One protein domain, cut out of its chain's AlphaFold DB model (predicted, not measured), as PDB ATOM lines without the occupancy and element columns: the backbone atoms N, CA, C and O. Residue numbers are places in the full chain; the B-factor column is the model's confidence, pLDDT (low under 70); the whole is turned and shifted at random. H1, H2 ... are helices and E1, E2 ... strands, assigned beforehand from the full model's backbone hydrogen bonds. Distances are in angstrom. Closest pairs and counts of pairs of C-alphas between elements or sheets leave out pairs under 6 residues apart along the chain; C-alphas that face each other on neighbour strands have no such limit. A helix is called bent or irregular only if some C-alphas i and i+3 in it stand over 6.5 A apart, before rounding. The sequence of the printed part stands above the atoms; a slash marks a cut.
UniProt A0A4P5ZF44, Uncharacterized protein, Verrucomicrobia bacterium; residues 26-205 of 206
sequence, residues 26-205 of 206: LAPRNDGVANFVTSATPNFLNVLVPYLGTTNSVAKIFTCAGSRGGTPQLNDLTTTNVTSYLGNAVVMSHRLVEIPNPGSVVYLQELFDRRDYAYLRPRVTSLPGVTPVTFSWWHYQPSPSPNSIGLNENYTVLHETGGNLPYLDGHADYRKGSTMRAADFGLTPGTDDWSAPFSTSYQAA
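AT A GLANCE: This is residues 26 to 205 of the 206 residues of an uncharacterized protein of Verrucomicrobia bacterium (UniProt A0A4P5ZF44). With little regular structure, this is a compact body of loops round the hairpin of E1 and E2 near its middle, with H1 and H2 at one end and the small pairs E4 with E5 and E3 with E6 away from them. The printed part has 180 residues, 50 in named elements, mixed, in the order H1 H2 E1 E2 E3 E4 E5 H3 E6; the three two-stranded sheets are antiparallel. The radius of gyration of the C-alphas is 15.4 A; the spans are 41 by 37 by 30 A.

HOW THE PARTS SIT: H1, residues 44 to 52, and H2, residues 55 to 62, only just touch, only at the corner, with 3 pairs of C-alphas within 8 A, closest Val 49 and Val 58, 6.7 A. Within hydrogen-bond range are 1 of 5 O i to N i+4 pairs in H1 and 1 of 4 in H2, beside 3 of 6 and 2 of 5 O i to N i+3 pairs. In the hairpin of E1, residues 83 to 87, and E2, residues 108 to 115, N 86 and O 109 are 2.8 A apart. E3, residues 134 to 136, and E6, residues 202 to 204, have N 135 and O 202 at 2.9 A. In the hairpin of E4, residues 162 to 166, and E5, residues 172 to 176, N 165 and O 173 are 2.8 A apart. The closest C-alphas of E2 and E4 are those of Leu 108 and Pro 166, 5.4 A.

IN THESE COORDINATES: H1 begins at C-alpha 44 (182.219, 318.867, 239.785) and is 13.3 A long; it is irregular, but only just, with C-alphas 47 and 50 6.8 A apart. H2 is irregular, with C-alphas 56 and 59 7.8 A apart. E2 is 14.0 A long and bends by 105 degrees at residue 112. H3, residues 182 to 185, is too short for an O i to N i+4 pair. E6 ends at C-alpha 204 (164.806, 320.954, 233.857).

THE WHOLE: The C-alphas farthest apart, of Gly 53 and Pro 144, are 42.5 A apart. The printed part has no cut; the link E3 to E4 is long, with 25 residues. The pLDDT is under 70 at residues 50 to 60, 66 to 80 and 143 to 144.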
ATOM      1  N   LEU A  26     176.605 326.035 242.529       86.88
ATOM      2  CA  LEU A  26     177.035 324.657 242.334       86.88
ATOM      3  C   LEU A  26     178.098 324.581 241.231       86.88
ATOM      4  O   LEU A  26     178.242 325.486 240.400       86.88
ATOM      5  N   ALA A  27     178.832 323.470 241.210       86.19
ATOM      6  CA  ALA A  27     179.962 323.283 240.311       86.19
ATOM      7  C   ALA A  27     179.658 323.630 238.836       86.19
ATOM      8  O   ALA A  27     178.525 323.486 238.364       86.19
ATOM      9  N   PRO A  28     180.666 324.092 238.075       86.50
ATOM     10  CA  PRO A  28     180.446 324.557 236.716       86.50
ATOM     11  C   PRO A  28     179.996 323.429 235.790       86.50
ATOM     12  O   PRO A  28     180.485 322.298 235.860       86.50
ATOM     13  N   ARG A  29     179.096 323.766 234.862       90.38
ATOM     14  CA  ARG A  29     178.540 322.845 233.862       90.38
ATOM     15  C   ARG A  29     179.524 322.562 232.716       90.38
ATOM     16  O   ARG A  29     179.266 322.902 231.565       90.38
ATOM     17  N   ASN A  30     180.642 321.913 233.033       88.62
ATOM     18  CA  ASN A  30     181.638 321.431 232.072       88.62
ATOM     19  C   ASN A  30     181.597 319.895 231.992       88.62
ATOM     20  O   ASN A  30     181.966 319.217 232.949       88.62
ATOM     21  N   ASP A  31     181.146 319.347 230.859       91.12
ATOM     22  CA  ASP A  31     181.075 317.895 230.621       91.12
ATOM     23  C   ASP A  31     182.390 317.349 230.048       91.12
ATOM     24  O   ASP A  31     183.049 318.003 229.240       91.12
ATOM     25  N   GLY A  32     182.741 316.119 230.427       87.56
ATOM     26  CA  GLY A  32     183.840 315.378 229.815       87.56
ATOM     27  C   GLY A  32     185.204 316.026 230.045       87.56
ATOM     28  O   GLY A  32     186.021 316.090 229.128       87.56
ATOM     29  N   VAL A  33     185.472 316.506 231.263       86.56
ATOM     30  CA  VAL A  33     186.790 317.056 231.607       86.56
ATOM     31  C   VAL A  33     187.760 315.923 231.939       86.56
ATOM     32  O   VAL A  33     187.590 315.235 232.944       86.56
ATOM     33  N   ALA A  34     188.773 315.734 231.090       83.25
ATOM     34  CA  ALA A  34     189.865 314.784 231.310       83.25
ATOM     35  C   ALA A  34     190.822 315.287 232.389       83.25
ATOM     36  O   ALA A  34     191.026 316.494 232.519       83.25
ATOM     37  N   ASN A  35     191.484 314.366 233.086       78.00
ATOM     38  CA  ASN A  35     192.470 314.701 234.111       78.00
ATOM     39  C   ASN A  35     191.953 315.743 235.101       78.00
ATOM     40  O   ASN A  35     192.550 316.799 235.278       78.00
ATOM     41  N   PHE A  36     190.824 315.450 235.742       76.00
ATOM     42  CA  PHE A  36     190.126 316.402 236.606       76.00
ATOM     43  C   PHE A  36     190.945 316.826 237.832       76.00
ATOM     44  O   PHE A  36     190.538 317.735 238.536       76.00
ATOM     45  N   VAL A  37     192.106 316.223 238.089       71.06
ATOM     46  CA  VAL A  37     193.027 316.672 239.143       71.06
ATOM     47  C   VAL A  37     194.027 317.713 238.646       71.06
ATOM     48  O   VAL A  37     194.383 318.606 239.409       71.06
ATOM     49  N   THR A  38     194.477 317.635 237.391       75.31
ATOM     50  CA  THR A  38     195.466 318.584 236.837       75.31
ATOM     51  C   THR A  38     194.911 319.492 235.743       75.31
ATOM     52  O   THR A  38     195.642 320.330 235.220       75.31
ATOM     53  N   SER A  39     193.660 319.303 235.335       79.12
ATOM     54  CA  SER A  39     192.989 320.140 234.350       79.12
ATOM     55  C   SER A  39     192.826 321.557 234.885       79.12
ATOM     56  O   SER A  39     192.417 321.758 236.026       79.12
ATOM     57  N   ALA A  40     193.103 322.546 234.033       81.25
ATOM     58  CA  ALA A  40     192.784 323.941 234.321       81.25
ATOM     59  C   ALA A  40     191.284 324.246 234.146       81.25
ATOM     60  O   ALA A  40     190.828 325.301 234.576       81.25
ATOM     61  N   THR A  41     190.522 323.345 233.514       85.50
ATOM     62  CA  THR A  41     189.071 323.469 233.346       85.50
ATOM     63  C   THR A  41     188.367 322.930 234.593       85.50
ATOM     64  O   THR A  41     188.421 321.718 234.824       85.50
ATOM     65  N   PRO A  42     187.671 323.772 235.379       83.31
ATOM     66  CA  PRO A  42     186.987 323.310 236.581       83.31
ATOM     67  C   PRO A  42     185.816 322.367 236.254       83.31
ATOM     68  O   PRO A  42     185.126 322.554 235.249       83.31
ATOM     69  N   ASN A  43     185.559 321.379 237.111       86.19
ATOM     70  CA  ASN A  43     184.413 320.460 237.039       86.19
ATOM     71  C   ASN A  43     183.892 320.099 238.447       86.19
ATOM     72  O   ASN A  43     184.423 320.566 239.453       86.19
ATOM     73  N   PHE A  44     182.865 319.248 238.523       85.38
ATOM     74  CA  PHE A  44     182.219 318.867 239.785       85.38
ATOM     75  C   PHE A  44     183.130 318.156 240.793       85.38
ATOM     76  O   PHE A  44     182.927 318.298 241.996       85.38
ATOM     77  N   LEU A  45     184.157 317.433 240.335       81.56
ATOM     78  CA  LEU A  45     185.131 316.808 241.229       81.56
ATOM     79  C   LEU A  45     186.104 317.854 241.780       81.56
ATOM     80  O   LEU A  45     186.448 317.793 242.957       81.56
ATOM     81  N   ASN A  46     186.497 318.852 240.977       74.88
ATOM     82  CA  ASN A  46     187.393 319.922 241.435       74.88
ATOM     83  C   ASN A  46     186.834 320.716 242.613       74.88
ATOM     84  O   ASN A  46     187.613 321.093 243.481       74.88
ATOM     85  N   VAL A  47     185.522 320.966 242.641       74.31
ATOM     86  CA  VAL A  47     184.883 321.738 243.721       74.31
ATOM     87  C   VAL A  47     184.873 320.957 245.035       74.31
ATOM     88  O   VAL A  47     184.983 321.546 246.100       74.31
ATOM     89  N   LEU A  48     184.830 319.624 244.971       74.38
ATOM     90  CA  LEU A  48     184.803 318.775 246.159       74.38
ATOM     91  C   LEU A  48     186.183 318.521 246.770       74.38
ATOM     92  O   LEU A  48     186.304 318.381 247.982       74.38
ATOM     93  N   VAL A  49     187.232 318.440 245.944       70.81
ATOM     94  CA  VAL A  49     188.592 318.073 246.384       70.81
ATOM     95  C   VAL A  49     189.115 318.897 247.577       70.81
ATOM     96  O   VAL A  49     189.680 318.273 248.482       70.81
ATOM     97  N   PRO A  50     188.940 320.235 247.642       67.31
ATOM     98  CA  PRO A  50     189.393 321.042 248.776       67.31
ATOM     99  C   PRO A  50     188.809 320.611 250.128       67.31
ATOM    100  O   PRO A  50     189.517 320.634 251.134       67.31
ATOM    101  N   TYR A  51     187.558 320.147 250.149       66.44
ATOM    102  CA  TYR A  51     186.842 319.773 251.375       66.44
ATOM    103  C   TYR A  51     187.174 318.362 251.876       66.44
ATOM    104  O   TYR A  51     186.907 318.016 253.023       66.44
ATOM    105  N   LEU A  52     187.813 317.539 251.042       66.31
ATOM    106  CA  LEU A  52     188.124 316.142 251.361       66.31
ATOM    107  C   LEU A  52     189.459 315.960 252.103       66.31
ATOM    108  O   LEU A  52     189.848 314.834 252.424       66.31
ATOM    109  N   GLY A  53     190.191 317.051 252.362       55.97
ATOM    110  CA  GLY A  53     191.368 317.093 253.240       55.97
ATOM    111  C   GLY A  53     192.601 316.293 252.783       55.97
ATOM    112  O   GLY A  53     193.656 316.415 253.401       55.97
ATOM    113  N   THR A  54     192.519 315.488 251.713       57.00
ATOM    114  CA  THR A  54     193.639 314.679 251.195       57.00
ATOM    115  C   THR A  54     193.593 314.505 249.670       57.00
ATOM    116  O   THR A  54     192.851 313.690 249.128       57.00
ATOM    117  N   THR A  55     194.468 315.209 248.947       56.34
ATOM    118  CA  THR A  55     194.587 315.122 247.474       56.34
ATOM    119  C   THR A  55     195.082 313.754 246.981       56.34
ATOM    120  O   THR A  55     194.669 313.279 245.926       56.34
ATOM    121  N   ASN A  56     195.901 313.062 247.780       52.09
ATOM    122  CA  ASN A  56     196.499 311.764 247.433       52.09
ATOM    123  C   ASN A  56     195.542 310.561 247.582       52.09
ATOM    124  O   ASN A  56     195.953 309.417 247.405       52.09
ATOM    125  N   SER A  57     194.279 310.770 247.967       56.66
ATOM    126  CA  SER A  57     193.272 309.700 248.090       56.66
ATOM    127  C   SER A  57     191.890 310.093 247.560       56.66
ATOM    128  O   SER A  57     190.937 309.352 247.767       56.66
ATOM    129  N   VAL A  58     191.795 311.189 246.800       61.31
ATOM    130  CA  VAL A  58     190.569 311.645 246.111       61.31
ATOM    131  C   VAL A  58     189.929 310.520 245.291       61.31
ATOM    132  O   VAL A  58     188.722 310.301 245.347       61.31
ATOM    133  N   ALA A  59     190.758 309.726 244.616       58.44
ATOM    134  CA  ALA A  59     190.336 308.541 243.882       58.44
ATOM    135  C   ALA A  59     189.596 307.504 244.735       58.44
ATOM    136  O   ALA A  59     188.648 306.896 244.257       58.44
ATOM    137  N   LYS A  60     189.975 307.332 246.007       60.91
ATOM    138  CA  LYS A  60     189.314 306.392 246.928       60.91
ATOM    139  C   LYS A  60     187.920 306.856 247.337       60.91
ATOM    140  O   LYS A  60     187.118 306.040 247.770       60.91
ATOM    141  N   ILE A  61     187.665 308.160 247.245       70.06
ATOM    142  CA  ILE A  61     186.403 308.785 247.644       70.06
ATOM    143  C   ILE A  61     185.421 308.746 246.471       70.06
ATOM    144  O   ILE A  61     184.254 308.415 246.652       70.06
ATOM    145  N   PHE A  62     185.910 309.001 245.254       75.06
ATOM    146  CA  PHE A  62     185.084 309.025 244.044       75.06
ATOM    147  C   PHE A  62     185.083 307.727 243.240       75.06
ATOM    148  O   PHE A  62     184.477 307.679 242.174       75.06
ATOM    149  N   THR A  63     185.731 306.669 243.724       77.12
ATOM    150  CA  THR A  63     185.725 305.365 243.054       77.12
ATOM    151  C   THR A  63     185.154 304.306 243.972       77.12
ATOM    152  O   THR A  63     185.704 303.983 245.023       77.12
ATOM    153  N   CYS A  64     184.057 303.712 243.530       77.31
ATOM    154  CA  CYS A  64     183.495 302.532 244.140       77.31
ATOM    155  C   CYS A  64     184.412 301.327 243.916       77.31
ATOM    156  O   CYS A  64     184.751 300.997 242.777       77.31
ATOM    157  N   ALA A  65     184.755 300.608 244.987       70.38
ATOM    158  CA  ALA A  65     185.561 299.387 244.901       70.38
ATOM    159  C   ALA A  65     184.895 298.281 244.054       70.38
ATOM    160  O   ALA A  65     185.590 297.462 243.456       70.38
ATOM    161  N   GLY A  66     183.558 298.270 243.988       68.00
ATOM    162  CA  GLY A  66     182.774 297.342 243.170       68.00
ATOM    163  C   GLY A  66     182.714 297.703 241.682       68.00
ATOM    164  O   GLY A  66     182.362 296.840 240.876       68.00
ATOM    165  N   SER A  67     183.080 298.937 241.303       66.69
ATOM    166  CA  SER A  67     183.140 299.345 239.893       66.69
ATOM    167  C   SER A  67     184.150 298.479 239.147       66.69
ATOM    168  O   SER A  67     185.255 298.234 239.642       66.69
ATOM    169  N   ARG A  68     183.775 297.970 237.970       68.25
ATOM    170  CA  ARG A  68     184.667 297.112 237.176       68.25
ATOM    171  C   ARG A  68     185.450 297.942 236.168       68.25
ATOM    172  O   ARG A  68     185.024 299.019 235.766       68.25
ATOM    173  N   GLY A  69     186.637 297.450 235.811       56.25
ATOM    174  CA  GLY A  69     187.587 298.179 234.974       56.25
ATOM    175  C   GLY A  69     186.948 298.717 233.692       56.25
ATOM    176  O   GLY A  69     186.422 297.946 232.890       56.25
ATOM    177  N   GLY A  70     187.024 300.038 233.521       52.00
ATOM    178  CA  GLY A  70     186.968 300.701 232.222       52.00
ATOM    179  C   GLY A  70     188.377 300.814 231.633       52.00
ATOM    180  O   GLY A  70     189.369 300.563 232.318       52.00
ATOM    181  N   THR A  71     188.475 301.146 230.350       45.41
ATOM    182  CA  THR A  71     189.753 301.387 229.666       45.41
ATOM    183  C   THR A  71     190.284 302.787 230.006       45.41
ATOM    184  O   THR A  71     189.506 303.735 229.885       45.41
ATOM    185  N   PRO A  72     191.583 302.949 230.337       47.38
ATOM    186  CA  PRO A  72     192.561 301.898 230.630       47.38
ATOM    187  C   PRO A  72     192.412 301.375 232.066       47.38
ATOM    188  O   PRO A  72     191.796 302.022 232.897       47.38
ATOM    189  N   GLN A  73     193.003 300.213 232.362       51.81
ATOM    190  CA  GLN A  73     193.082 299.636 233.711       51.81
ATOM    191  C   GLN A  73     193.780 300.616 234.671       51.81
ATOM    192  O   GLN A  73     195.002 300.613 234.808       51.81
ATOM    193  N   LEU A  74     193.008 301.504 235.293       52.75
ATOM    194  CA  LEU A  74     193.503 302.450 236.282       52.75
ATOM    195  C   LEU A  74     193.809 301.665 237.562       52.75
ATOM    196  O   LEU A  74     192.973 300.911 238.054       52.75
ATOM    197  N   ASN A  75     195.020 301.824 238.097       53.69
ATOM    198  CA  ASN A  75     195.359 301.296 239.414       53.69
ATOM    199  C   ASN A  75     194.590 302.109 240.472       53.69
ATOM    200  O   ASN A  75     194.932 303.257 240.767       53.69
ATOM    201  N   ASP A  76     193.541 301.489 241.016       57.03
ATOM    202  CA  ASP A  76     192.405 302.111 241.723       57.03
ATOM    203  C   ASP A  76     192.711 303.020 242.905       57.03
ATOM    204  O   ASP A  76     191.870 303.815 243.310       57.03
ATOM    205  N   LEU A  77     193.891 302.903 243.501       52.03
ATOM    206  CA  LEU A  77     194.216 303.603 244.742       52.03
ATOM    207  C   LEU A  77     195.424 304.530 244.604       52.03
ATOM    208  O   LEU A  77     195.800 305.170 245.586       52.03
ATOM    209  N   THR A  78     196.039 304.588 243.418       54.66
ATOM    210  CA  THR A  78     197.261 305.368 243.167       54.66
ATOM    211  C   THR A  78     197.075 306.457 242.121       54.66
ATOM    212  O   THR A  78     197.818 307.435 242.132       54.66
ATOM    213  N   THR A  79     196.110 306.309 241.213       65.75
ATOM    214  CA  THR A  79     195.812 307.338 240.212       65.75
ATOM    215  C   THR A  79     194.859 308.349 240.820       65.75
ATOM    216  O   THR A  79     193.804 307.963 241.287       65.75
ATOM    217  N   THR A  80     195.192 309.635 240.810       69.81
ATOM    218  CA  THR A  80     194.310 310.692 241.334       69.81
ATOM    219  C   THR A  80     193.168 311.037 240.367       69.81
ATOM    220  O   THR A  80     192.137 311.547 240.789       69.81
ATOM    221  N   ASN A  81     193.320 310.694 239.086       77.94
ATOM    222  CA  ASN A  81     192.347 310.897 238.016       77.94
ATOM    223  C   ASN A  81     191.508 309.636 237.720       77.94
ATOM    224  O   ASN A  81     191.628 309.036 236.653       77.94
ATOM    225  N   VAL A  82     190.704 309.196 238.686       79.81
ATOM    226  CA  VAL A  82     189.745 308.097 238.503       79.81
ATOM    227  C   VAL A  82     188.467 308.347 239.300       79.81
ATOM    228  O   VAL A  82     188.521 308.786 240.449       79.81
ATOM    229  N   THR A  83     187.324 308.095 238.667       83.19
ATOM    230  CA  THR A  83     185.993 308.201 239.271       83.19
ATOM    231  C   THR A  83     185.076 307.090 238.756       83.19
ATOM    232  O   THR A  83     185.217 306.632 237.621       83.19
ATOM    233  N   SER A  84     184.114 306.675 239.574       87.88
ATOM    234  CA  SER A  84     182.936 305.895 239.177       87.88
ATOM    235  C   SER A  84     181.642 306.682 239.416       87.88
ATOM    236  O   SER A  84     180.586 306.083 239.594       87.88
ATOM    237  N   TYR A  85     181.726 308.011 239.478       91.38
ATOM    238  CA  TYR A  85     180.583 308.910 239.607       91.38
ATOM    239  C   TYR A  85     180.448 309.831 238.397       91.38
ATOM    240  O   TYR A  85     181.433 310.296 237.819       91.38
ATOM    241  N   LEU A  86     179.196 310.121 238.070       94.44
ATOM    242  CA  LEU A  86     178.742 311.083 237.078       94.44
ATOM    243  C   LEU A  86     178.110 312.266 237.813       94.44
ATOM    244  O   LEU A  86     177.343 312.052 238.748       94.44
ATOM    245  N   GLY A  87     178.408 313.498 237.405       95.06
ATOM    246  CA  GLY A  87     177.797 314.691 238.003       95.06
ATOM    247  C   GLY A  87     176.466 315.054 237.345       95.06
ATOM    248  O   GLY A  87     176.326 314.920 236.134       95.06
ATOM    249  N   ASN A  88     175.495 315.566 238.097       97.06
ATOM    250  CA  ASN A  88     174.204 315.959 237.531       97.06
ATOM    251  C   ASN A  88     174.268 317.299 236.765       97.06
ATOM    252  O   ASN A  88     174.307 318.361 237.376       97.06
ATOM    253  N   ALA A  89     174.228 317.288 235.422       96.75
ATOM    254  CA  ALA A  89     174.315 318.527 234.628       96.75
ATOM    255  C   ALA A  89     173.139 319.492 234.831       96.75
ATOM    256  O   ALA A  89     173.292 320.678 234.538       96.75
ATOM    257  N   VAL A  90     171.980 318.994 235.274       96.50
ATOM    258  CA  VAL A  90     170.764 319.798 235.467       96.50
ATOM    259  C   VAL A  90     170.990 320.837 236.560       96.50
ATOM    260  O   VAL A  90     170.571 321.977 236.418       96.50
ATOM    261  N   VAL A  91     171.719 320.457 237.611       94.38
ATOM    262  CA  VAL A  91     171.950 321.283 238.806       94.38
ATOM    263  C   VAL A  91     173.254 322.079 238.722       94.38
ATOM    264  O   VAL A  91     173.407 323.087 239.402       94.38
ATOM    265  N   MET A  92     174.198 321.678 237.862       91.88
ATOM    266  CA  MET A  92     175.449 322.421 237.678       91.88
ATOM    267  C   MET A  92     175.184 323.868 237.250       91.88
ATOM    268  O   MET A  92     174.333 324.115 236.386       91.88
ATOM    269  N   SER A  93     175.966 324.801 237.798       89.31
ATOM    270  CA  SER A  93     175.845 326.252 237.595       89.31
ATOM    271  C   SER A  93     174.527 326.888 238.064       89.31
ATOM    272  O   SER A  93     174.264 328.031 237.703       89.31
ATOM    273  N   HIS A  94     173.723 326.186 238.864       89.94
ATOM    274  CA  HIS A  94     172.620 326.785 239.619       89.94
ATOM    275  C   HIS A  94     173.062 327.113 241.038       89.94
ATOM    276  O   HIS A  94     173.983 326.489 241.567       89.94
ATOM    277  N   ARG A  95     172.381 328.061 241.680       89.19
ATOM    278  CA  ARG A  95     172.503 328.222 243.135       89.19
ATOM    279  C   ARG A  95     171.623 327.191 243.823       89.19
ATOM    280  O   ARG A  95     170.521 326.918 243.351       89.19
ATOM    281  N   LEU A  96     172.058 326.666 244.968       87.94
ATOM    282  CA  LEU A  96     171.274 325.668 245.709       87.94
ATOM    283  C   LEU A  96     169.854 326.173 246.034       87.94
ATOM    284  O   LEU A  96     168.883 325.431 245.917       87.94
ATOM    285  N   VAL A  97     169.725 327.470 246.339       88.56
ATOM    286  CA  VAL A  97     168.448 328.149 246.628       88.56
ATOM    287  C   VAL A  97     167.479 328.226 245.441       88.56
ATOM    288  O   VAL A  97     166.301 328.515 245.637       88.56
ATOM    289  N   GLU A  98     167.951 328.002 244.213       90.75
ATOM    290  CA  GLU A  98     167.111 327.992 243.006       90.75
ATOM    291  C   GLU A  98     166.441 326.635 242.783       90.75
ATOM    292  O   GLU A  98     165.519 326.539 241.977       90.75
ATOM    293  N   ILE A  99     166.889 325.594 243.489       92.75
ATOM    294  CA  ILE A  99     166.470 324.216 243.260       92.75
ATOM    295  C   ILE A  99     165.406 323.839 244.295       92.75
ATOM    296  O   ILE A  99     165.701 323.761 245.490       92.75
ATOM    297  N   PRO A 100     164.160 323.564 243.874       90.56
ATOM    298  CA  PRO A 100     163.131 323.093 244.786       90.56
ATOM    299  C   PRO A 100     163.494 321.714 245.350       90.56
ATOM    300  O   PRO A 100     163.822 320.801 244.597       90.56
ATOM    301  N   ASN A 101     163.359 321.540 246.668       91.50
ATOM    302  CA  ASN A 101     163.585 320.269 247.372       91.50
ATOM    303  C   ASN A 101     164.961 319.625 247.073       91.50
ATOM    304  O   ASN A 101     165.008 318.496 246.572       91.50
ATOM    305  N   PRO A 102     166.087 320.285 247.407       91.69
ATOM    306  CA  PRO A 102     167.429 319.786 247.087       91.69
ATOM    307  C   PRO A 102     167.699 318.378 247.645       91.69
ATOM    308  O   PRO A 102     168.298 317.555 246.958       91.69
ATOM    309  N   GLY A 103     167.141 318.033 248.810       93.31
ATOM    310  CA  GLY A 103     167.214 316.684 249.390       93.31
ATOM    311  C   GLY A 103     166.469 315.584 248.617       93.31
ATOM    312  O   GLY A 103     166.380 314.458 249.083       93.31
ATOM    313  N   SER A 104     165.902 315.879 247.449       94.75
ATOM    314  CA  SER A 104     165.328 314.872 246.542       94.75
ATOM    315  C   SER A 104     166.056 314.787 245.200       94.75
ATOM    316  O   SER A 104     165.764 313.899 244.403       94.75
ATOM    317  N   VAL A 105     167.019 315.683 244.960       97.31
ATOM    318  CA  VAL A 105     167.750 315.774 243.698       97.31
ATOM    319  C   VAL A 105     169.158 315.222 243.871       97.31
ATOM    320  O   VAL A 105     169.953 315.704 244.679       97.31
ATOM    321  N   VAL A 106     169.471 314.205 243.079       96.69
ATOM    322  CA  VAL A 106     170.775 313.552 243.034       96.69
ATOM    323  C   VAL A 106     171.817 314.528 242.494       96.69
ATOM    324  O   VAL A 106     171.656 315.093 241.410       96.69
ATOM    325  N   TYR A 107     172.914 314.688 243.230       94.44
ATOM    326  CA  TYR A 107     174.076 315.454 242.794       94.44
ATOM    327  C   TYR A 107     175.056 314.579 242.003       94.44
ATOM    328  O   TYR A 107     175.512 314.989 240.933       94.44
ATOM    329  N   LEU A 108     175.337 313.360 242.491       94.31
ATOM    330  CA  LEU A 108     176.214 312.386 241.830       94.31
ATOM    331  C   LEU A 108     175.514 311.040 241.622       94.31
ATOM    332  O   LEU A 108     174.895 310.501 242.534       94.31
ATOM    333  N   GLN A 109     175.688 310.453 240.441       95.44
ATOM    334  CA  GLN A 109     175.164 309.133 240.093       95.44
ATOM    335  C   GLN A 109     176.298 308.130 239.908       95.44
ATOM    336  O   GLN A 109     177.266 308.399 239.197       95.44
ATOM    337  N   GLU A 110     176.180 306.962 240.531       92.69
ATOM    338  CA  GLU A 110     177.184 305.908 240.414       92.69
ATOM    339  C   GLU A 110     177.126 305.219 239.037       92.69
ATOM    340  O   GLU A 110     176.058 304.900 238.513       92.69
ATOM    341  N   LEU A 111     178.293 304.963 238.456       91.88
ATOM    342  CA  LEU A 111     178.502 304.334 237.156       91.88
ATOM    343  C   LEU A 111     179.086 302.928 237.334       91.88
ATOM    344  O   LEU A 111     179.930 302.709 238.200       91.88
ATOM    345  N   PHE A 112     178.676 301.974 236.491       88.62
ATOM    346  CA  PHE A 112     179.161 300.588 236.556       88.62
ATOM    347  C   PHE A 112     180.674 300.433 236.306       88.62
ATOM    348  O   PHE A 112     181.291 299.465 236.764       88.62
ATOM    349  N   ASP A 113     181.267 301.361 235.556       84.88
ATOM    350  CA  ASP A 113     182.680 301.373 235.209       84.88
ATOM    351  C   ASP A 113     183.408 302.638 235.668       84.88
ATOM    352  O   ASP A 113     182.827 303.599 236.174       84.88
ATOM    353  N   ARG A 114     184.733 302.593 235.537       84.19
ATOM    354  CA  ARG A 114     185.640 303.669 235.943       84.19
ATOM    355  C   ARG A 114     185.954 304.576 234.770       84.19
ATOM    356  O   ARG A 114     186.104 304.103 233.641       84.19
ATOM    357  N   ARG A 115     186.121 305.865 235.054       83.44
ATOM    358  CA  ARG A 115     186.445 306.907 234.079       83.44
ATOM    359  C   ARG A 115     187.568 307.800 234.580       83.44
ATOM    360  O   ARG A 115     187.688 308.074 235.770       83.44
ATOM    361  N   ASP A 116     188.343 308.291 233.631       83.06
ATOM    362  CA  ASP A 116     189.370 309.323 233.768       83.06
ATOM    363  C   ASP A 116     188.861 310.712 233.320       83.06
ATOM    364  O   ASP A 116     189.641 311.663 233.196       83.06
ATOM    365  N   TYR A 117     187.543 310.813 233.099       87.25
ATOM    366  CA  TYR A 117     186.799 312.013 232.721       87.25
ATOM    367  C   TYR A 117     185.663 312.280 233.712       87.25
ATOM    368  O   TYR A 117     184.910 311.368 234.066       87.25
ATOM    369  N   ALA A 118     185.487 313.547 234.084       89.56
ATOM    370  CA  ALA A 118     184.342 314.030 234.850       89.56
ATOM    371  C   ALA A 118     183.135 314.249 233.917       89.56
ATOM    372  O   ALA A 118     182.905 315.353 233.422       89.56
ATOM    373  N   TYR A 119     182.388 313.181 233.626       93.50
ATOM    374  CA  TYR A 119     181.176 313.265 232.805       93.50
ATOM    375  C   TYR A 119     179.980 313.786 233.598       93.50
ATOM    376  O   TYR A 119     179.766 313.404 234.750       93.50
ATOM    377  N   LEU A 120     179.159 314.598 232.936       96.12
ATOM    378  CA  LEU A 120     177.891 315.074 233.456       96.12
ATOM    379  C   LEU A 120     176.717 314.296 232.848       96.12
ATOM    380  O   LEU A 120     176.565 314.231 231.624       96.12
ATOM    381  N   ARG A 121     175.877 313.705 233.696       96.56
ATOM    382  CA  ARG A 121     174.636 313.007 233.335       96.56
ATOM    383  C   ARG A 121     173.523 313.444 234.285       96.56
ATOM    384  O   ARG A 121     173.776 313.437 235.481       96.56
ATOM    385  N   PRO A 122     172.327 313.825 233.812       97.50
ATOM    386  CA  PRO A 122     171.857 313.860 232.422       97.50
ATOM    387  C   PRO A 122     172.711 314.770 231.526       97.50
ATOM    388  O   PRO A 122     173.163 315.822 231.957       97.50
ATOM    389  N   ARG A 123     172.997 314.358 230.289       95.94
ATOM    390  CA  ARG A 123     173.828 315.106 229.334       95.94
ATOM    391  C   ARG A 123     173.017 316.227 228.689       95.94
ATOM    392  O   ARG A 123     171.909 315.978 228.228       95.94
ATOM    393  N   VAL A 124     173.602 317.417 228.547       96.38
ATOM    394  CA  VAL A 124     173.020 318.507 227.741       96.38
ATOM    395  C   VAL A 124     172.986 318.114 226.260       96.38
ATOM    396  O   VAL A 124     174.011 317.748 225.680       96.38
ATOM    397  N   THR A 125     171.813 318.200 225.636       95.56
ATOM    398  CA  THR A 125     171.591 317.873 224.217       95.56
ATOM    399  C   THR A 125     171.315 319.092 223.346       95.56
ATOM    400  O   THR A 125     171.525 319.030 222.135       95.56
ATOM    401  N   SER A 126     170.871 320.200 223.939       93.69
ATOM    402  CA  SER A 126     170.648 321.457 223.229       93.69
ATOM    403  C   SER A 126     171.971 322.130 222.852       93.69
ATOM    404  O   SER A 126     172.955 322.055 223.588       93.69
ATOM    405  N   LEU A 127     171.985 322.845 221.724       91.06
ATOM    406  CA  LEU A 127     173.130 323.671 221.336       91.06
ATOM    407  C   LEU A 127     173.315 324.858 222.303       91.06
ATOM    408  O   LEU A 127     172.339 325.308 222.911       91.06
ATOM    409  N   PRO A 128     174.538 325.411 222.426       87.12
ATOM    410  CA  PRO A 128     174.774 326.621 223.211       87.12
ATOM    411  C   PRO A 128     173.837 327.765 222.799       87.12
ATOM    412  O   PRO A 128     173.669 328.041 221.613       87.12
ATOM    413  N   GLY A 129     173.225 328.431 223.783       86.38
ATOM    414  CA  GLY A 129     172.295 329.548 223.565       86.38
ATOM    415  C   GLY A 129     170.845 329.149 223.265       86.38
ATOM    416  O   GLY A 129     169.987 330.025 223.177       86.38
ATOM    417  N   VAL A 130     170.537 327.855 223.140       88.94
ATOM    418  CA  VAL A 130     169.154 327.380 222.976       88.94
ATOM    419  C   VAL A 130     168.444 327.331 224.329       88.94
ATOM    420  O   VAL A 130     168.971 326.791 225.297       88.94
ATOM    421  N   THR A 131     167.230 327.886 224.373       89.00
ATOM    422  CA  THR A 131     166.335 327.861 225.540       89.00
ATOM    423  C   THR A 131     164.973 327.284 225.123       89.00
ATOM    424  O   THR A 131     164.433 327.733 224.109       89.00
ATOM    425  N   PRO A 132     164.395 326.324 225.869       89.69
ATOM    426  CA  PRO A 132     164.946 325.709 227.077       89.69
ATOM    427  C   PRO A 132     166.140 324.793 226.776       89.69
ATOM    428  O   PRO A 132     166.235 324.209 225.696       89.69
ATOM    429  N   VAL A 133     167.049 324.670 227.749       93.88
ATOM    430  CA  VAL A 133     168.129 323.677 227.705       93.88
ATOM    431  C   VAL A 133     167.501 322.290 227.796       93.88
ATOM    432  O   VAL A 133     166.642 322.049 228.646       93.88
ATOM    433  N   THR A 134     167.923 321.381 226.922       97.25
ATOM    434  CA  THR A 134     167.423 320.004 226.909       97.25
ATOM    435  C   THR A 134     168.482 319.024 227.376       97.25
ATOM    436  O   THR A 134     169.681 319.238 227.175       97.25
ATOM    437  N   PHE A 135     168.025 317.927 227.971       97.88
ATOM    438  CA  PHE A 135     168.869 316.901 228.566       97.88
ATOM    439  C   PHE A 135     168.461 315.503 228.103       97.88
ATOM    440  O   PHE A 135     167.309 315.275 227.751       97.88
ATOM    441  N   SER A 136     169.384 314.550 228.125       97.44
ATOM    442  CA  SER A 136     169.095 313.121 227.950       97.44
ATOM    443  C   SER A 136     170.064 312.281 228.774       97.44
ATOM    444  O   SER A 136     170.907 312.825 229.484       97.44
ATOM    445  N   TRP A 137     169.979 310.954 228.691       96.31
ATOM    446  CA  TRP A 137     170.959 310.055 229.310       96.31
ATOM    447  C   TRP A 137     171.040 310.218 230.838       96.31
ATOM    448  O   TRP A 137     172.129 310.216 231.406       96.31
ATOM    449  N   TRP A 138     169.898 310.399 231.510       97.31
ATOM    450  CA  TRP A 138     169.815 310.279 232.976       97.31
ATOM    451  C   TRP A 138     169.965 308.813 233.432       97.31
ATOM    452  O   TRP A 138     170.392 308.518 234.545       97.31
ATOM    453  N   HIS A 139     169.659 307.892 232.522       96.31
ATOM    454  CA  HIS A 139     170.017 306.478 232.551       96.31
ATOM    455  C   HIS A 139     170.619 306.101 231.191       96.31
ATOM    456  O   HIS A 139     170.553 306.900 230.248       96.31
ATOM    457  N   TYR A 140     171.242 304.928 231.058       94.50
ATOM    458  CA  TYR A 140     171.983 304.597 229.844       94.50
ATOM    459  C   TYR A 140     171.997 303.103 229.509       94.50
ATOM    460  O   TYR A 140     172.769 302.320 230.063       94.50
ATOM    461  N   GLN A 141     171.217 302.751 228.479       90.38
ATOM    462  CA  GLN A 141     171.070 301.395 227.930       90.38
ATOM    463  C   GLN A 141     171.350 301.382 226.411       90.38
ATOM    464  O   GLN A 141     170.431 301.240 225.607       90.38
ATOM    465  N   PRO A 142     172.604 301.591 225.972       78.12
ATOM    466  CA  PRO A 142     172.931 301.897 224.575       78.12
ATOM    467  C   PRO A 142     172.939 300.711 223.605       78.12
ATOM    468  O   PRO A 142     173.064 300.932 222.403       78.12
ATOM    469  N   SER A 143     172.907 299.465 224.079       65.06
ATOM    470  CA  SER A 143     173.240 298.299 223.252       65.06
ATOM    471  C   SER A 143     172.413 297.073 223.642       65.06
ATOM    472  O   SER A 143     172.104 296.917 224.823       65.06
ATOM    473  N   PRO A 144     172.085 296.169 222.693       66.50
ATOM    474  CA  PRO A 144     171.410 294.903 222.992       66.50
ATOM    475  C   PRO A 144     172.250 293.935 223.844       66.50
ATOM    476  O   PRO A 144     171.728 292.911 224.280       66.50
ATOM    477  N   SER A 145     173.537 294.227 224.054       78.31
ATOM    478  CA  SER A 145     174.442 293.388 224.840       78.31
ATOM    479  C   SER A 145     174.665 293.960 226.244       78.31
ATOM    480  O   SER A 145     174.916 295.164 226.359       78.31
ATOM    481  N   PRO A 146     174.673 293.110 227.288       87.44
ATOM    482  CA  PRO A 146     174.991 293.539 228.642       87.44
ATOM    483  C   PRO A 146     176.400 294.135 228.762       87.44
ATOM    484  O   PRO A 146     177.320 293.775 228.022       87.44
ATOM    485  N   ASN A 147     176.577 295.024 229.732       86.19
ATOM    486  CA  ASN A 147     177.859 295.587 230.128       86.19
ATOM    487  C   ASN A 147     178.765 294.546 230.820       86.19
ATOM    488  O   ASN A 147     178.423 293.370 230.958       86.19
ATOM    489  N   SER A 148     179.941 294.974 231.287       83.81
ATOM    490  CA  SER A 148     180.956 294.083 231.876       83.81
ATOM    491  C   SER A 148     180.545 293.410 233.194       83.81
ATOM    492  O   SER A 148     181.251 292.514 233.660       83.81
ATOM    493  N   ILE A 149     179.413 293.806 233.784       84.50
ATOM    494  CA  ILE A 149     178.815 293.170 234.965       84.50
ATOM    495  C   ILE A 149     177.543 292.376 234.630       84.50
ATOM    496  O   ILE A 149     176.866 291.898 235.535       84.50
ATOM    497  N   GLY A 150     177.228 292.201 233.342       88.12
ATOM    498  CA  GLY A 150     176.097 291.398 232.886       88.12
ATOM    499  C   GLY A 150     174.745 292.115 232.924       88.12
ATOM    500  O   GLY A 150     173.718 291.444 232.860       88.12
ATOM    501  N   LEU A 151     174.720 293.451 233.000       89.31
ATOM    502  CA  LEU A 151     173.492 294.255 233.028       89.31
ATOM    503  C   LEU A 151     173.381 295.163 231.797       89.31
ATOM    504  O   LEU A 151     174.382 295.649 231.290       89.31
ATOM    505  N   ASN A 152     172.170 295.417 231.302       90.25
ATOM    506  CA  ASN A 152     171.980 296.336 230.167       90.25
ATOM    507  C   ASN A 152     172.099 297.809 230.581       90.25
ATOM    508  O   ASN A 152     172.523 298.650 229.791       90.25
ATOM    509  N   GLU A 153     171.716 298.109 231.821       93.06
ATOM    510  CA  GLU A 153     171.828 299.435 232.415       93.06
ATOM    511  C   GLU A 153     173.216 299.662 233.000       93.06
ATOM    512  O   GLU A 153     173.816 298.763 233.589       93.06
ATOM    513  N   ASN A 154     173.711 300.883 232.829       92.50
ATOM    514  CA  ASN A 154     175.063 301.271 233.190       92.50
ATOM    515  C   ASN A 154     175.110 302.139 234.445       92.50
ATOM    516  O   ASN A 154     176.165 302.220 235.075       92.50
ATOM    517  N   TYR A 155     174.016 302.807 234.810       94.88
ATOM    518  CA  TYR A 155     174.005 303.739 235.938       94.88
ATOM    519  C   TYR A 155     173.234 303.154 237.129       94.88
ATOM    520  O   TYR A 155     172.183 302.547 236.952       94.88
ATOM    521  N   THR A 156     173.749 303.331 238.348       95.19
ATOM    522  CA  THR A 156     173.125 302.889 239.611       95.19
ATOM    523  C   THR A 156     172.806 301.384 239.636       95.19
ATOM    524  O   THR A 156     171.694 300.958 239.952       95.19
ATOM    525  N   VAL A 157     173.788 300.553 239.272       93.19
ATOM    526  CA  VAL A 157     173.626 299.089 239.138       93.19
ATOM    527  C   VAL A 157     174.657 298.243 239.896       93.19
ATOM    528  O   VAL A 157     174.530 297.017 239.925       93.19
ATOM    529  N   LEU A 158     175.677 298.859 240.498       89.00
ATOM    530  CA  LEU A 158     176.832 298.150 241.060       89.00
ATOM    531  C   LEU A 158     176.518 297.296 242.288       89.00
ATOM    532  O   LEU A 158     177.061 296.200 242.431       89.00
ATOM    533  N   HIS A 159     175.645 297.780 243.165       87.94
ATOM    534  CA  HIS A 159     175.399 297.181 244.473       87.94
ATOM    535  C   HIS A 159     174.030 296.528 244.475       87.94
ATOM    536  O   HIS A 159     173.025 297.195 244.706       87.94
ATOM    537  N   GLU A 160     173.976 295.230 244.165       90.19
ATOM    538  CA  GLU A 160     172.719 294.479 244.047       90.19
ATOM    539  C   GLU A 160     171.689 295.191 243.142       90.19
ATOM    540  O   GLU A 160     170.554 295.402 243.560       90.19
ATOM    541  N   THR A 161     172.096 295.624 241.943       91.38
ATOM    542  CA  THR A 161     171.276 296.438 241.013       91.38
ATOM    543  C   THR A 161     170.845 297.810 241.552       91.38
ATOM    544  O   THR A 161     169.871 298.405 241.085       91.38
ATOM    545  N   GLY A 162     171.588 298.336 242.522       93.88
ATOM    546  CA  GLY A 162     171.475 299.697 243.027       93.88
ATOM    547  C   GLY A 162     172.810 300.429 243.051       93.88
ATOM    548  O   GLY A 162     173.830 299.915 242.587       93.88
ATOM    549  N   GLY A 163     172.796 301.634 243.604       92.00
ATOM    550  CA  GLY A 163     173.980 302.469 243.717       92.00
ATOM    551  C   GLY A 163     173.896 303.469 244.860       92.00
ATOM    552  O   GLY A 163     172.806 303.749 245.365       92.00
ATOM    553  N   ASN A 164     175.056 303.982 245.260       91.94
ATOM    554  CA  ASN A 164     175.154 305.066 246.234       91.94
ATOM    555  C   ASN A 164     174.916 306.408 245.534       91.94
ATOM    556  O   ASN A 164     175.518 306.684 244.497       91.94
ATOM    557  N   LEU A 165     174.045 307.237 246.104       93.19
ATOM    558  CA  LEU A 165     173.599 308.494 245.512       93.19
ATOM    559  C   LEU A 165     173.777 309.635 246.519       93.19
ATOM    560  O   LEU A 165     172.983 309.745 247.448       93.19
ATOM    561  N   PRO A 166     174.810 310.473 246.362       92.81
ATOM    562  CA  PRO A 166     174.882 311.780 247.007       92.81
ATOM    563  C   PRO A 166     173.826 312.742 246.444       92.81
ATOM    564  O   PRO A 166     173.698 312.873 245.222       92.81
ATOM    565  N   TYR A 167     173.106 313.435 247.322       93.25
ATOM    566  CA  TYR A 167     172.074 314.426 247.000       93.25
ATOM    567  C   TYR A 167     172.578 315.851 247.236       93.25
ATOM    568  O   TYR A 167     173.606 316.058 247.875       93.25
ATOM    569  N   LEU A 168     171.861 316.842 246.704       91.06
ATOM    570  CA  LEU A 168     172.279 318.250 246.741       91.06
ATOM    571  C   LEU A 168     172.394 318.875 248.135       91.06
ATOM    572  O   LEU A 168     173.122 319.846 248.290       91.06
ATOM    573  N   ASP A 169     171.678 318.366 249.128       87.81
ATOM    574  CA  ASP A 169     171.725 318.852 250.516       87.81
ATOM    575  C   ASP A 169     172.842 318.185 251.352       87.81
ATOM    576  O   ASP A 169     172.935 318.395 252.560       87.81
ATOM    577  N   GLY A 170     173.675 317.344 250.729       85.31
ATOM    578  CA  GLY A 170     174.819 316.694 251.373       85.31
ATOM    579  C   GLY A 170     174.549 315.311 251.946       85.31
ATOM    580  O   GLY A 170     175.507 314.638 252.333       85.31
ATOM    581  N   HIS A 171     173.296 314.842 251.988       89.88
ATOM    582  CA  HIS A 171     173.046 313.459 252.392       89.88
ATOM    583  C   HIS A 171     173.356 312.480 251.251       89.88
ATOM    584  O   HIS A 171     173.518 312.848 250.085       89.88
ATOM    585  N   ALA A 172     173.446 311.198 251.595       89.81
ATOM    586  CA  ALA A 172     173.564 310.125 250.623       89.81
ATOM    587  C   ALA A 172     172.591 308.999 250.962       89.81
ATOM    588  O   ALA A 172     172.358 308.713 252.138       89.81
ATOM    589  N   ASP A 173     172.059 308.349 249.932       93.12
ATOM    590  CA  ASP A 173     171.183 307.186 250.068       93.12
ATOM    591  C   ASP A 173     171.589 306.072 249.098       93.12
ATOM    592  O   ASP A 173     172.219 306.309 248.063       93.12
ATOM    593  N   TYR A 174     171.207 304.844 249.431       94.25
ATOM    594  CA  TYR A 174     171.286 303.702 248.536       94.25
ATOM    595  C   TYR A 174     169.920 303.451 247.906       94.25
ATOM    596  O   TYR A 174     168.933 303.212 248.601       94.25
ATOM    597  N   ARG A 175     169.864 303.400 246.572       95.88
ATOM    598  CA  ARG A 175     168.627 303.055 245.857       95.88
ATOM    599  C   ARG A 175     168.867 302.010 244.786       95.88
ATOM    600  O   ARG A 175     169.886 302.017 244.097       95.88
ATOM    601  N   LYS A 176     167.880 301.127 244.603       96.44
ATOM    602  CA  LYS A 176     167.804 300.244 243.431       96.44
ATOM    603  C   LYS A 176     167.594 301.115 242.200       96.44
ATOM    604  O   LYS A 176     166.652 301.910 242.177       96.44
ATOM    605  N   GLY A 177     168.413 300.950 241.171       94.19
ATOM    606  CA  GLY A 177     168.347 301.826 240.009       94.19
ATOM    607  C   GLY A 177     166.994 301.755 239.280       94.19
ATOM    608  O   GLY A 177     166.473 302.776 238.850       94.19
ATOM    609  N   SER A 178     166.327 300.594 239.286       94.69
ATOM    610  CA  SER A 178     164.971 300.424 238.731       94.69
ATOM    611  C   SER A 178     163.882 301.252 239.439       94.69
ATOM    612  O   SER A 178     162.790 301.453 238.903       94.69
ATOM    613  N   THR A 179     164.164 301.746 240.647       96.25
ATOM    614  CA  THR A 179     163.273 302.641 241.405       96.25
ATOM    615  C   THR A 179     163.566 304.118 241.159       96.25
ATOM    616  O   THR A 179     162.829 304.967 241.655       96.25
ATOM    617  N   MET A 180     164.627 304.437 240.412       96.88
ATOM    618  CA  MET A 180     164.940 305.811 240.049       96.88
ATOM    619  C   MET A 180     163.999 306.320 238.965       96.88
ATOM    620  O   MET A 180     163.464 305.550 238.160       96.88
ATOM    621  N   ARG A 181     163.792 307.628 238.965       97.94
ATOM    622  CA  ARG A 181     162.945 308.356 238.031       97.94
ATOM    623  C   ARG A 181     163.681 309.577 237.503       97.94
ATOM    624  O   ARG A 181     164.567 310.103 238.169       97.94
ATOM    625  N   ALA A 182     163.261 310.079 236.346       98.25
ATOM    626  CA  ALA A 182     163.796 311.321 235.792       98.25
ATOM    627  C   ALA A 182     163.702 312.497 236.797       98.25
ATOM    628  O   ALA A 182     164.624 313.311 236.886       98.25
ATOM    629  N   ALA A 183     162.646 312.543 237.625       97.88
ATOM    630  CA  ALA A 183     162.485 313.544 238.686       97.88
ATOM    631  C   ALA A 183     163.631 313.558 239.712       97.88
ATOM    632  O   ALA A 183     163.978 314.633 240.194       97.88
ATOM    633  N   ASP A 184     164.258 312.409 239.998       97.94
ATOM    634  CA  ASP A 184     165.386 312.320 240.942       97.94
ATOM    635  C   ASP A 184     166.608 313.122 240.453       97.94
ATOM    636  O   ASP A 184     167.513 313.421 241.224       97.94
ATOM    637  N   PHE A 185     166.640 313.497 239.171       97.94
ATOM    638  CA  PHE A 185     167.687 314.321 238.565       97.94
ATOM    639  C   PHE A 185     167.241 315.764 238.304       97.94
ATOM    640  O   PHE A 185     167.994 316.529 237.704       97.94
ATOM    641  N   GLY A 186     166.033 316.146 238.734       97.44
ATOM    642  CA  GLY A 186     165.454 317.461 238.461       97.44
ATOM    643  C   GLY A 186     164.874 317.604 237.050       97.44
ATOM    644  O   GLY A 186     164.802 318.717 236.537       97.44
ATOM    645  N   LEU A 187     164.493 316.500 236.396       98.12
ATOM    646  CA  LEU A 187     163.962 316.510 235.029       98.12
ATOM    647  C   LEU A 187     162.428 316.462 234.964       98.12
ATOM    648  O   LEU A 187     161.759 315.925 235.848       98.12
ATOM    649  N   THR A 188     161.882 316.950 233.844       96.88
ATOM    650  CA  THR A 188     160.473 316.811 233.450       96.88
ATOM    651  C   THR A 188     160.334 316.257 232.014       96.88
ATOM    652  O   THR A 188     161.106 316.677 231.143       96.88
ATOM    653  N   PRO A 189     159.392 315.324 231.728       96.50
ATOM    654  CA  PRO A 189     158.458 314.682 232.662       96.50
ATOM    655  C   PRO A 189     159.185 313.819 233.698       96.50
ATOM    656  O   PRO A 189     160.051 313.014 233.373       96.50
ATOM    657  N   GLY A 190     158.835 314.009 234.970       96.81
ATOM    658  CA  GLY A 190     159.570 313.412 236.085       96.81
ATOM    659  C   GLY A 190     159.243 311.940 236.351       96.81
ATOM    660  O   GLY A 190     159.944 311.287 237.115       96.81
ATOM    661  N   THR A 191     158.176 311.419 235.748       97.69
ATOM    662  CA  THR A 191     157.632 310.078 236.014       97.69
ATOM    663  C   THR A 191     158.348 308.954 235.279       97.69
ATOM    664  O   THR A 191     158.113 307.791 235.603       97.69
ATOM    665  N   ASP A 192     159.181 309.285 234.295       97.94
ATOM    666  CA  ASP A 192     159.857 308.294 233.464       97.94
ATOM    667  C   ASP A 192     160.855 307.474 234.283       97.94
ATOM    668  O   ASP A 192     161.593 308.004 235.116       97.94
ATOM    669  N   ASP A 193     160.871 306.170 234.022       96.38
ATOM    670  CA  ASP A 193     161.823 305.206 234.561       96.38
ATOM    671  C   ASP A 193     162.697 304.622 233.437       96.38
ATOM    672  O   ASP A 193     162.693 305.108 232.307       96.38
ATOM    673  N   TRP A 194     163.454 303.565 233.729       93.75
ATOM    674  CA  TRP A 194     164.345 302.918 232.760       93.75
ATOM    675  C   TRP A 194     163.657 302.299 231.537       93.75
ATOM    676  O   TRP A 194     164.355 301.850 230.630       93.75
ATOM    677  N   SER A 195     162.324 302.234 231.497       93.12
ATOM    678  CA  SER A 195     161.599 301.810 230.297       93.12
ATOM    679  C   SER A 195     161.558 302.891 229.212       93.12
ATOM    680  O   SER A 195     161.364 302.563 228.038       93.12
ATOM    681  N   ALA A 196     161.766 304.164 229.572       95.38
ATOM    682  CA  ALA A 196     161.920 305.231 228.596       95.38
ATOM    683  C   ALA A 196     163.195 304.999 227.761       95.38
ATOM    684  O   ALA A 196     164.202 304.509 228.277       95.38
ATOM    685  N   PRO A 197     163.211 305.346 226.462       95.25
ATOM    686  CA  PRO A 197     164.452 305.349 225.702       95.25
ATOM    687  C   PRO A 197     165.484 306.245 226.394       95.25
ATOM    688  O   PRO A 197     165.193 307.406 226.673       95.25
ATOM    689  N   PHE A 198     166.710 305.759 226.605       94.31
ATOM    690  CA  PHE A 198     167.759 306.562 227.254       94.31
ATOM    691  C   PHE A 198     168.031 307.889 226.525       94.31
ATOM    692  O   PHE A 198     168.441 308.872 227.137       94.31
ATOM    693  N   SER A 199     167.771 307.934 225.213       94.38
ATOM    694  CA  SER A 199     167.872 309.108 224.341       94.38
ATOM    695  C   SER A 199     166.701 310.092 224.445       94.38
ATOM    696  O   SER A 199     166.714 311.096 223.730       94.38
ATOM    697  N   THR A 200     165.707 309.831 225.298       96.94
ATOM    698  CA  THR A 200     164.565 310.727 225.518       96.94
ATOM    699  C   THR A 200     165.059 312.105 225.945       96.94
ATOM    700  O   THR A 200     166.003 312.232 226.728       96.94
ATOM    701  N   SER A 201     164.447 313.138 225.368       97.12
ATOM    702  CA  SER A 201     164.782 314.529 225.646       97.12
ATOM    703  C   SER A 201     163.903 315.058 226.771       97.12
ATOM    704  O   SER A 201     162.680 315.022 226.672       97.12
ATOM    705  N   TYR A 202     164.541 315.617 227.789       98.31
ATOM    706  CA  TYR A 202     163.926 316.193 228.979       98.31
ATOM    707  C   TYR A 202     164.263 317.679 229.095       98.31
ATOM    708  O   TYR A 202     165.219 318.162 228.482       98.31
ATOM    709  N   GLN A 203     163.498 318.393 229.912       97.62
ATOM    710  CA  GLN A 203     163.816 319.746 230.375       97.62
ATOM    711  C   GLN A 203     164.092 319.713 231.882       97.62
ATOM    712  O   GLN A 203     163.719 318.748 232.552       97.62
ATOM    713  N   ALA A 204     164.735 320.754 232.412       95.88
ATOM    714  CA  ALA A 204     164.806 320.954 233.857       95.88
ATOM    715  C   ALA A 204     163.404 321.257 234.418       95.88
ATOM    716  O   ALA A 204     162.570 321.858 233.739       95.88
ATOM    717  N   ALA A 205     163.134 320.815 235.643       94.81
ATOM    718  CA  ALA A 205     161.868 321.048 236.335       94.81
ATOM    719  C   ALA A 205     161.805 322.403 237.074       94.81
ATOM    720  O   ALA A 205     160.769 322.718 237.661       94.81
TER     721      ALA A 205